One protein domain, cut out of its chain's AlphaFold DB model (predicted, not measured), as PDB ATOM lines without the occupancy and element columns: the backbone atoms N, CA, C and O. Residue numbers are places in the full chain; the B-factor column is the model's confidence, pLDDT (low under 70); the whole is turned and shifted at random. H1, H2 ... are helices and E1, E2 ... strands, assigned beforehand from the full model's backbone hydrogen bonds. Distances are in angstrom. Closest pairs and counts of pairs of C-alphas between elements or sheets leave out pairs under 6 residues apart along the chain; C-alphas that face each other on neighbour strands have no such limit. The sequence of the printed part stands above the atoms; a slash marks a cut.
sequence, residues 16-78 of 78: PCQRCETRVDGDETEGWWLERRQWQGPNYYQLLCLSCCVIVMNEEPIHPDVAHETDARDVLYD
ATOM      1  N   PRO A  16      -2.132  42.142  -2.502       87.06
ATOM      2  CA  PRO A  16      -1.244  42.976  -1.709       87.06
ATOM      3  C   PRO A  16       0.209  42.513  -1.876       87.06
ATOM      4  O   PRO A  16       0.501  41.317  -1.817       87.06
ATOM      5  N   CYS A  17       1.124  43.470  -2.011       89.56
ATOM      6  CA  CYS A  17       2.544  43.274  -1.767       89.56
ATOM      7  C   CYS A  17       2.712  42.688  -0.363       89.56
ATOM      8  O   CYS A  17       2.247  43.265   0.621       89.56
ATOM      9  N   GLN A  18       3.411  41.563  -0.249       89.88
ATOM     10  CA  GLN A  18       3.564  40.846   1.017       89.88
ATOM     11  C   GLN A  18       4.453  41.577   2.038       89.88
ATOM     12  O   GLN A  18       4.577  41.117   3.170       89.88
ATOM     13  N   ARG A  19       5.055  42.715   1.656       89.56
ATOM     14  CA  ARG A  19       5.884  43.559   2.528       89.56
ATOM     15  C   ARG A  19       5.207  44.868   2.939       89.56
ATOM     16  O   ARG A  19       5.264  45.224   4.109       89.56
ATOM     17  N   CYS A  20       4.606  45.596   1.996       92.25
ATOM     18  CA  CYS A  20       4.041  46.931   2.243       92.25
ATOM     19  C   CYS A  20       2.526  47.029   2.017       92.25
ATOM     20  O   CYS A  20       1.981  48.127   2.061       92.25
ATOM     21  N   GLU A  21       1.859  45.914   1.707       90.88
ATOM     22  CA  GLU A  21       0.408  45.808   1.468       90.88
ATOM     23  C   GLU A  21      -0.135  46.623   0.280       90.88
ATOM     24  O   GLU A  21      -1.331  46.576  -0.015       90.88
ATOM     25  N   THR A  22       0.735  47.318  -0.463       89.12
ATOM     26  CA  THR A  22       0.365  48.027  -1.696       89.12
ATOM     27  C   THR A  22      -0.240  47.048  -2.691       89.12
ATOM     28  O   THR A  22       0.279  45.949  -2.874       89.12
ATOM     29  N   ARG A  23      -1.346  47.428  -3.334       86.88
ATOM     30  CA  ARG A  23      -2.001  46.590  -4.341       86.88
ATOM     31  C   ARG A  23      -1.125  46.495  -5.588       86.88
ATOM     32  O   ARG A  23      -0.794  47.524  -6.157       86.88
ATOM     33  N   VAL A  24      -0.791  45.278  -5.998       84.50
ATOM     34  CA  VAL A  24      -0.009  44.955  -7.195       84.50
ATOM     35  C   VAL A  24      -0.801  44.036  -8.127       84.50
ATOM     36  O   VAL A  24      -1.758  43.397  -7.689       84.50
ATOM     37  N   ASP A  25      -0.419  43.981  -9.401       74.56
ATOM     38  CA  ASP A  25      -1.119  43.275 -10.487       74.56
ATOM     39  C   ASP A  25      -2.599  43.677 -10.625       74.56
ATOM     40  O   ASP A  25      -3.478  42.871 -10.940       74.56
ATOM     41  N   GLY A  26      -2.871  44.955 -10.346       71.12
ATOM     42  CA  GLY A  26      -4.088  45.660 -10.750       71.12
ATOM     43  C   GLY A  26      -3.820  46.554 -11.964       71.12
ATOM     44  O   GLY A  26      -2.927  46.274 -12.755       71.12
ATOM     45  N   ASP A  27      -4.552  47.664 -12.078       66.31
ATOM     46  CA  ASP A  27      -4.372  48.615 -13.187       66.31
ATOM     47  C   ASP A  27      -3.189  49.587 -12.977       66.31
ATOM     48  O   ASP A  27      -2.705  50.187 -13.933       66.31
ATOM     49  N   GLU A  28      -2.721  49.763 -11.732       75.06
ATOM     50  CA  GLU A  28      -1.821  50.868 -11.354       75.06
ATOM     51  C   GLU A  28      -0.391  50.450 -10.981       75.06
ATOM     52  O   GLU A  28       0.533  51.251 -11.091       75.06
ATOM     53  N   THR A  29      -0.178  49.233 -10.477       81.25
ATOM     54  CA  THR A  29       1.129  48.800  -9.952       81.25
ATOM     55  C   THR A  29       1.378  47.344 -10.306       81.25
ATOM     56  O   THR A  29       0.528  46.493 -10.061       81.25
ATOM     57  N   GLU A  30       2.552  47.063 -10.860       83.50
ATOM     58  CA  GLU A  30       2.989  45.724 -11.264       83.50
ATOM     59  C   GLU A  30       3.569  44.942 -10.076       83.50
ATOM     60  O   GLU A  30       4.269  45.501  -9.220       83.50
ATOM     61  N   GLY A  31       3.237  43.656 -10.006       84.88
ATOM     62  CA  GLY A  31       3.683  42.717  -8.991       84.88
ATOM     63  C   GLY A  31       4.788  41.801  -9.496       84.88
ATOM     64  O   GLY A  31       4.802  41.358 -10.639       84.88
ATOM     65  N   TRP A  32       5.715  41.500  -8.598       85.50
ATOM     66  CA  TRP A  32       6.938  40.770  -8.884       85.50
ATOM     67  C   TRP A  32       7.079  39.594  -7.929       85.50
ATOM     68  O   TRP A  32       7.075  39.779  -6.711       85.50
ATOM     69  N   TRP A  33       7.216  38.385  -8.471       85.38
ATOM     70  CA  TRP A  33       7.523  37.199  -7.678       85.38
ATOM     71  C   TRP A  33       9.031  37.072  -7.501       85.38
ATOM     72  O   TRP A  33       9.738  36.668  -8.418       85.38
ATOM     73  N   LEU A  34       9.517  37.401  -6.307       86.62
ATOM     74  CA  LEU A  34      10.933  37.333  -5.976       86.62
ATOM     75  C   LEU A  34      11.238  36.082  -5.150       86.62
ATOM     76  O   LEU A  34      10.580  35.817  -4.139       86.62
ATOM     77  N   GLU A  35      12.241  35.315  -5.571       86.81
ATOM     78  CA  GLU A  35      12.716  34.145  -4.831       86.81
ATOM     79  C   GLU A  35      13.376  34.569  -3.506       86.81
ATOM     80  O   GLU A  35      14.101  35.561  -3.438       86.81
ATOM     81  N   ARG A  36      13.137  33.815  -2.436       85.06
ATOM     82  CA  ARG A  36      13.722  33.996  -1.107       85.06
ATOM     83  C   ARG A  36      14.428  32.721  -0.691       85.06
ATOM     84  O   ARG A  36      13.868  31.622  -0.806       85.06
ATOM     85  N   ARG A  37      15.624  32.868  -0.120       83.06
ATOM     86  CA  ARG A  37      16.346  31.726   0.426       83.06
ATOM     87  C   ARG A  37      15.742  31.308   1.762       83.06
ATOM     88  O   ARG A  37      15.535  32.122   2.660       83.06
ATOM     89  N   GLN A  38      15.522  30.009   1.929       81.31
ATOM     90  CA  GLN A  38      15.218  29.423   3.232       81.31
ATOM     91  C   GLN A  38      16.449  28.672   3.751       81.31
ATOM     92  O   GLN A  38      17.116  27.962   3.004       81.31
ATOM     93  N   TRP A  39      16.784  28.835   5.037       75.94
ATOM     94  CA  TRP A  39      17.976  28.193   5.614       75.94
ATOM     95  C   TRP A  39      17.884  26.659   5.592       75.94
ATOM     96  O   TRP A  39      18.874  25.978   5.324       75.94
ATOM     97  N   GLN A  40      16.690  26.120   5.841       74.81
ATOM     98  CA  GLN A  40      16.386  24.696   5.722       74.81
ATOM     99  C   GLN A  40      15.083  24.532   4.942       74.81
ATOM    100  O   GLN A  40      14.011  24.834   5.463       74.81
ATOM    101  N   GLY A  41      15.185  24.081   3.693       77.50
ATOM    102  CA  GLY A  41      14.036  23.841   2.823       77.50
ATOM    103  C   GLY A  41      14.254  24.335   1.393       77.50
ATOM    104  O   GLY A  41      15.297  24.922   1.098       77.50
ATOM    105  N   PRO A  42      13.288  24.071   0.498       81.19
ATOM    106  CA  PRO A  42      13.266  24.707  -0.808       81.19
ATOM    107  C   PRO A  42      13.091  26.219  -0.646       81.19
ATOM    108  O   PRO A  42      12.461  26.686   0.305       81.19
ATOM    109  N   ASN A  43      13.629  26.976  -1.597       84.12
ATOM    110  CA  ASN A  43      13.338  28.396  -1.698       84.12
ATOM    111  C   ASN A  43      11.832  28.614  -1.891       84.12
ATOM    112  O   ASN A  43      11.112  27.747  -2.402       84.12
ATOM    113  N   TYR A  44      11.359  29.781  -1.479       82.81
ATOM    114  CA  TYR A  44       9.971  30.190  -1.647       82.81
ATOM    115  C   TYR A  44       9.918  31.531  -2.369       82.81
ATOM    116  O   TYR A  44      10.917  32.235  -2.441       82.81
ATOM    117  N   TYR A  45       8.758  31.888  -2.905       85.12
ATOM    118  CA  TYR A  45       8.584  33.127  -3.657       85.12
ATOM    119  C   TYR A  45       7.686  34.087  -2.886       85.12
ATOM    120  O   TYR A  45       6.689  33.668  -2.290       85.12
ATOM    121  N   GLN A  46       8.039  35.370  -2.914       86.00
ATOM    122  CA  GLN A  46       7.248  36.454  -2.345       86.00
ATOM    123  C   GLN A  46       6.744  37.393  -3.435       86.00
ATOM    124  O   GLN A  46       7.514  37.789  -4.304       86.00
ATOM    125  N   LEU A  47       5.468  37.774  -3.364       87.38
ATOM    126  CA  LEU A  47       4.884  38.776  -4.255       87.38
ATOM    127  C   LEU A  47       5.133  40.175  -3.693       87.38
ATOM    128  O   LEU A  47       4.645  40.511  -2.607       87.38
ATOM    129  N   LEU A  48       5.862  40.997  -4.438       88.81
ATOM    130  CA  LEU A  48       6.325  42.316  -4.019       88.81
ATOM    131  C   LEU A  48       6.003  43.377  -5.079       88.81
ATOM    132  O   LEU A  48       5.889  43.072  -6.261       88.81
ATOM    133  N   CYS A  49       5.868  44.638  -4.666       90.88
ATOM    134  CA  CYS A  49       5.968  45.759  -5.604       90.88
ATOM    135  C   CYS A  49       7.440  46.024  -5.952       90.88
ATOM    136  O   CYS A  49       8.333  45.640  -5.190       90.88
ATOM    137  N   LEU A  50       7.695  46.741  -7.048       90.06
ATOM    138  CA  LEU A  50       9.054  46.999  -7.535       90.06
ATOM    139  C   LEU A  50       9.955  47.678  -6.485       90.06
ATOM    140  O   LEU A  50      11.091  47.253  -6.279       90.06
ATOM    141  N   SER A  51       9.429  48.640  -5.721       92.12
ATOM    142  CA  SER A  51      10.173  49.270  -4.621       92.12
ATOM    143  C   SER A  51      10.572  48.269  -3.530       92.12
ATOM    144  O   SER A  51      11.648  48.366  -2.948       92.12
ATOM    145  N   CYS A  52       9.709  47.292  -3.231       92.31
ATOM    146  CA  CYS A  52      10.011  46.249  -2.253       92.31
ATOM    147  C   CYS A  52      10.978  45.197  -2.807       92.31
ATOM    148  O   CYS A  52      11.744  44.646  -2.018       92.31
ATOM    149  N   CYS A  53      10.975  44.946  -4.121       90.81
ATOM    150  CA  CYS A  53      11.971  44.094  -4.770       90.81
ATOM    151  C   CYS A  53      13.379  44.625  -4.542       90.81
ATOM    152  O   CYS A  53      14.207  43.871  -4.056       90.81
ATOM    153  N   VAL A  54      13.621  45.922  -4.772       92.62
ATOM    154  CA  VAL A  54      14.932  46.556  -4.529       92.62
ATOM    155  C   VAL A  54      15.436  46.262  -3.114       92.62
ATOM    156  O   VAL A  54      16.575  45.846  -2.918       92.62
ATOM    157  N   ILE A  55      14.570  46.426  -2.110       92.50
ATOM    158  CA  ILE A  55      14.951  46.205  -0.713       92.50
ATOM    159  C   ILE A  55      15.245  44.725  -0.455       92.50
ATOM    160  O   ILE A  55      16.244  44.401   0.176       92.50
ATOM    161  N   VAL A  56      14.380  43.823  -0.926       89.75
ATOM    162  CA  VAL A  56      14.553  42.384  -0.692       89.75
ATOM    163  C   VAL A  56      15.758  41.824  -1.444       89.75
ATOM    164  O   VAL A  56      16.458  40.986  -0.885       89.75
ATOM    165  N   MET A  57      16.029  42.287  -2.665       90.69
ATOM    166  CA  MET A  57      17.209  41.889  -3.435       90.69
ATOM    167  C   MET A  57      18.495  42.237  -2.679       90.69
ATOM    168  O   MET A  57      19.347  41.376  -2.519       90.69
ATOM    169  N   ASN A  58      18.569  43.431  -2.089       90.12
ATOM    170  CA  ASN A  58      19.723  43.861  -1.287       90.12
ATOM    171  C   ASN A  58      19.821  43.170   0.091       90.12
ATOM    172  O   ASN A  58      20.853  43.233   0.757       90.12
ATOM    173  N   GLU A  59      18.742  42.548   0.575       89.81
ATOM    174  CA  GLU A  59      18.735  41.773   1.826       89.81
ATOM    175  C   GLU A  59      19.134  40.305   1.611       89.81
ATOM    176  O   GLU A  59      19.546  39.629   2.558       89.81
ATOM    177  N   GLU A  60      18.979  39.789   0.390       84.31
ATOM    178  CA  GLU A  60      19.099  38.370   0.072       84.31
ATOM    179  C   GLU A  60      20.329  38.093  -0.806       84.31
ATOM    180  O   GLU A  60      20.390  38.536  -1.947       84.31
ATOM    181  N   PRO A  61      21.277  37.251  -0.359       83.69
ATOM    182  CA  PRO A  61      22.544  37.029  -1.065       83.69
ATOM    183  C   PRO A  61      22.413  36.255  -2.387       83.69
ATOM    184  O   PRO A  61      23.420  35.992  -3.040       83.69
ATOM    185  N   ILE A  62      21.207  35.803  -2.739       84.44
ATOM    186  CA  ILE A  62      20.926  35.124  -4.013       84.44
ATOM    187  C   ILE A  62      20.635  36.115  -5.146       84.44
ATOM    188  O   ILE A  62      20.644  35.709  -6.305       84.44
ATOM    189  N   HIS A  63      20.412  37.388  -4.815       87.56
ATOM    190  CA  HIS A  63      20.145  38.459  -5.765       87.56
ATOM    191  C   HIS A  63      21.326  39.435  -5.815       87.56
ATOM    192  O   HIS A  63      22.057  39.565  -4.831       87.56
ATOM    193  N   PRO A  64      21.554  40.104  -6.956       87.38
ATOM    194  CA  PRO A  64      22.518  41.190  -7.025       87.38
ATOM    195  C   PRO A  64      22.018  42.414  -6.250       87.38
ATOM    196  O   PRO A  64      20.815  42.679  -6.198       87.38
ATOM    197  N   ASP A  65      22.960  43.196  -5.723       89.56
ATOM    198  CA  ASP A  65      22.646  44.501  -5.150       89.56
ATOM    199  C   ASP A  65      22.175  45.461  -6.256       89.56
ATOM    200  O   ASP A  65      22.864  45.674  -7.256       89.56
ATOM    201  N   VAL A  66      21.010  46.071  -6.055       89.25
ATOM    202  CA  VAL A  66      20.363  47.015  -6.972       89.25
ATOM    203  C   VAL A  66      20.051  48.325  -6.248       89.25
ATOM    204  O   VAL A  66      19.545  48.339  -5.125       89.25
ATOM    205  N   ALA A  67      20.365  49.458  -6.879       85.88
ATOM    206  CA  ALA A  67      20.164  50.777  -6.276       85.88
ATOM    207  C   ALA A  67      18.788  51.366  -6.615       85.88
ATOM    208  O   ALA A  67      18.201  52.084  -5.798       85.88
ATOM    209  N   HIS A  68      18.276  51.067  -7.811       88.19
ATOM    210  CA  HIS A  68      17.048  51.651  -8.328       88.19
ATOM    211  C   HIS A  68      16.069  50.606  -8.856       88.19
ATOM    212  O   HIS A  68      16.426  49.493  -9.229       88.19
ATOM    213  N   GLU A  69      14.801  51.013  -8.927       86.69
ATOM    214  CA  GLU A  69      13.715  50.213  -9.494       86.69
ATOM    215  C   GLU A  69      13.968  49.819 -10.953       86.69
ATOM    216  O   GLU A  69      13.572  48.736 -11.368       86.69
ATOM    217  N   THR A  70      14.645  50.674 -11.728       86.38
ATOM    218  CA  THR A  70      15.032  50.368 -13.111       86.38
ATOM    219  C   THR A  70      16.023  49.207 -13.164       86.38
ATOM    220  O   THR A  70      15.788  48.263 -13.906       86.38
ATOM    221  N   ASP A  71      17.046  49.219 -12.306       86.31
ATOM    222  CA  ASP A  71      18.039  48.140 -12.237       86.31
ATOM    223  C   ASP A  71      17.389  46.826 -11.777       86.31
ATOM    224  O   ASP A  71      17.645  45.761 -12.331       86.31
ATOM    225  N   ALA A  72      16.501  46.900 -10.777       84.75
ATOM    226  CA  ALA A  72      15.741  45.743 -10.311       84.75
ATOM    227  C   ALA A  72      14.854  45.162 -11.419       84.75
ATOM    228  O   ALA A  72      14.759  43.947 -11.558       84.75
ATOM    229  N   ARG A  73      14.220  46.024 -12.220       83.44
ATOM    230  CA  ARG A  73      13.404  45.604 -13.358       83.44
ATOM    231  C   ARG A  73      14.247  44.890 -14.410       83.44
ATOM    232  O   ARG A  73      13.822  43.840 -14.873       83.44
ATOM    233  N   ASP A  74      15.415  45.424 -14.754       85.06
ATOM    234  CA  ASP A  74      16.303  44.804 -15.742       85.06
ATOM    235  C   ASP A  74      16.724  43.396 -15.290       85.06
ATOM    236  O   ASP A  74      16.589  42.446 -16.050       85.06
ATOM    237  N   VAL A  75      17.095  43.226 -14.014       82.38
ATOM    238  CA  VAL A  75      17.455  41.912 -13.443       82.38
ATOM    239  C   VAL A  75      16.288  40.918 -13.438       82.38
ATOM    240  O   VAL A  75      16.506  39.718 -13.562       82.38
ATOM    241  N   LEU A  76      15.052  41.387 -13.258       78.62
ATOM    242  CA  LEU A  76      13.866  40.523 -13.213       78.62
ATOM    243  C   LEU A  76      13.378  40.087 -14.608       78.62
ATOM    244  O   LEU A  76      12.582  39.150 -14.694       78.62
ATOM    245  N   TYR A  77      13.814  40.769 -15.672       70.62
ATOM    246  CA  TYR A  77      13.384  40.539 -17.056       70.62
ATOM    247  C   TYR A  77      14.480  39.975 -17.987       70.62
ATOM    248  O   TYR A  77      14.135  39.600 -19.113       70.62
ATOM    249  N   ASP A  78      15.742  39.919 -17.549       60.09
ATOM    250  CA  ASP A  78      16.867  39.237 -18.227       60.09
ATOM    251  C   ASP A  78      16.884  37.716 -17.960       60.09
ATOM    252  O   ASP A  78      17.186  36.948 -18.908       60.09
TER     253      ASP A  78
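What this domain is: This is residues 16 to 78 of the 78 residues of an uncharacterized protein of Natronococcus amylolyticus DSM 10524 (UniProt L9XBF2). A two-stranded hairpin, E1 and E2, has helix H1 packed alongside E1, and helix H2 crosses H1. Residues 16 to 30, with no named element, lead into E1. The printed part has 63 residues, in order E1, E2, H1, H2; the strands are antiparallel. The class is mixed, helices and strands, with under half of the residues, 31, in named elements. The whole is compact, radius of gyration of the C-alphas 11.5 A, yet elongated, spanning 36 by 22 by 19 A.

Where its parts are: E1, residues 31 to 36, begins at C-alpha (3.683, 42.717, -8.991) and measures 15.5 A. E2, residues 44 to 49, measures 16.6 A. H1, residues 50 to 59, measures 14.4 A. H2, residues 69 to 77, measures 12.3 A and ends at C-alpha (13.384, 40.539, -17.056).

How they stand to each other: In the hairpin, N 34 and O 46 are 2.9 A apart, within hydrogen-bond range. The closest C-alphas of E1 and H1, Trp 32 and Leu 50, are 6.7 A apart. H1 and H2 touch, about perpendicular at 82 degrees, closest at the C-alphas of Val 54 and Ala 72, 5.9 A. E2 and H2 are apart. Every O i to N i+4 pair is within hydrogen-bond range in H2, 5 of 6 in H1.

The domain as a whole: The C-alphas farthest apart, Asp 27 and Gln 40, are 36.9 A apart. The printed part has no cut and no long link. The model's pLDDT is under 70 at residues 27 and 78.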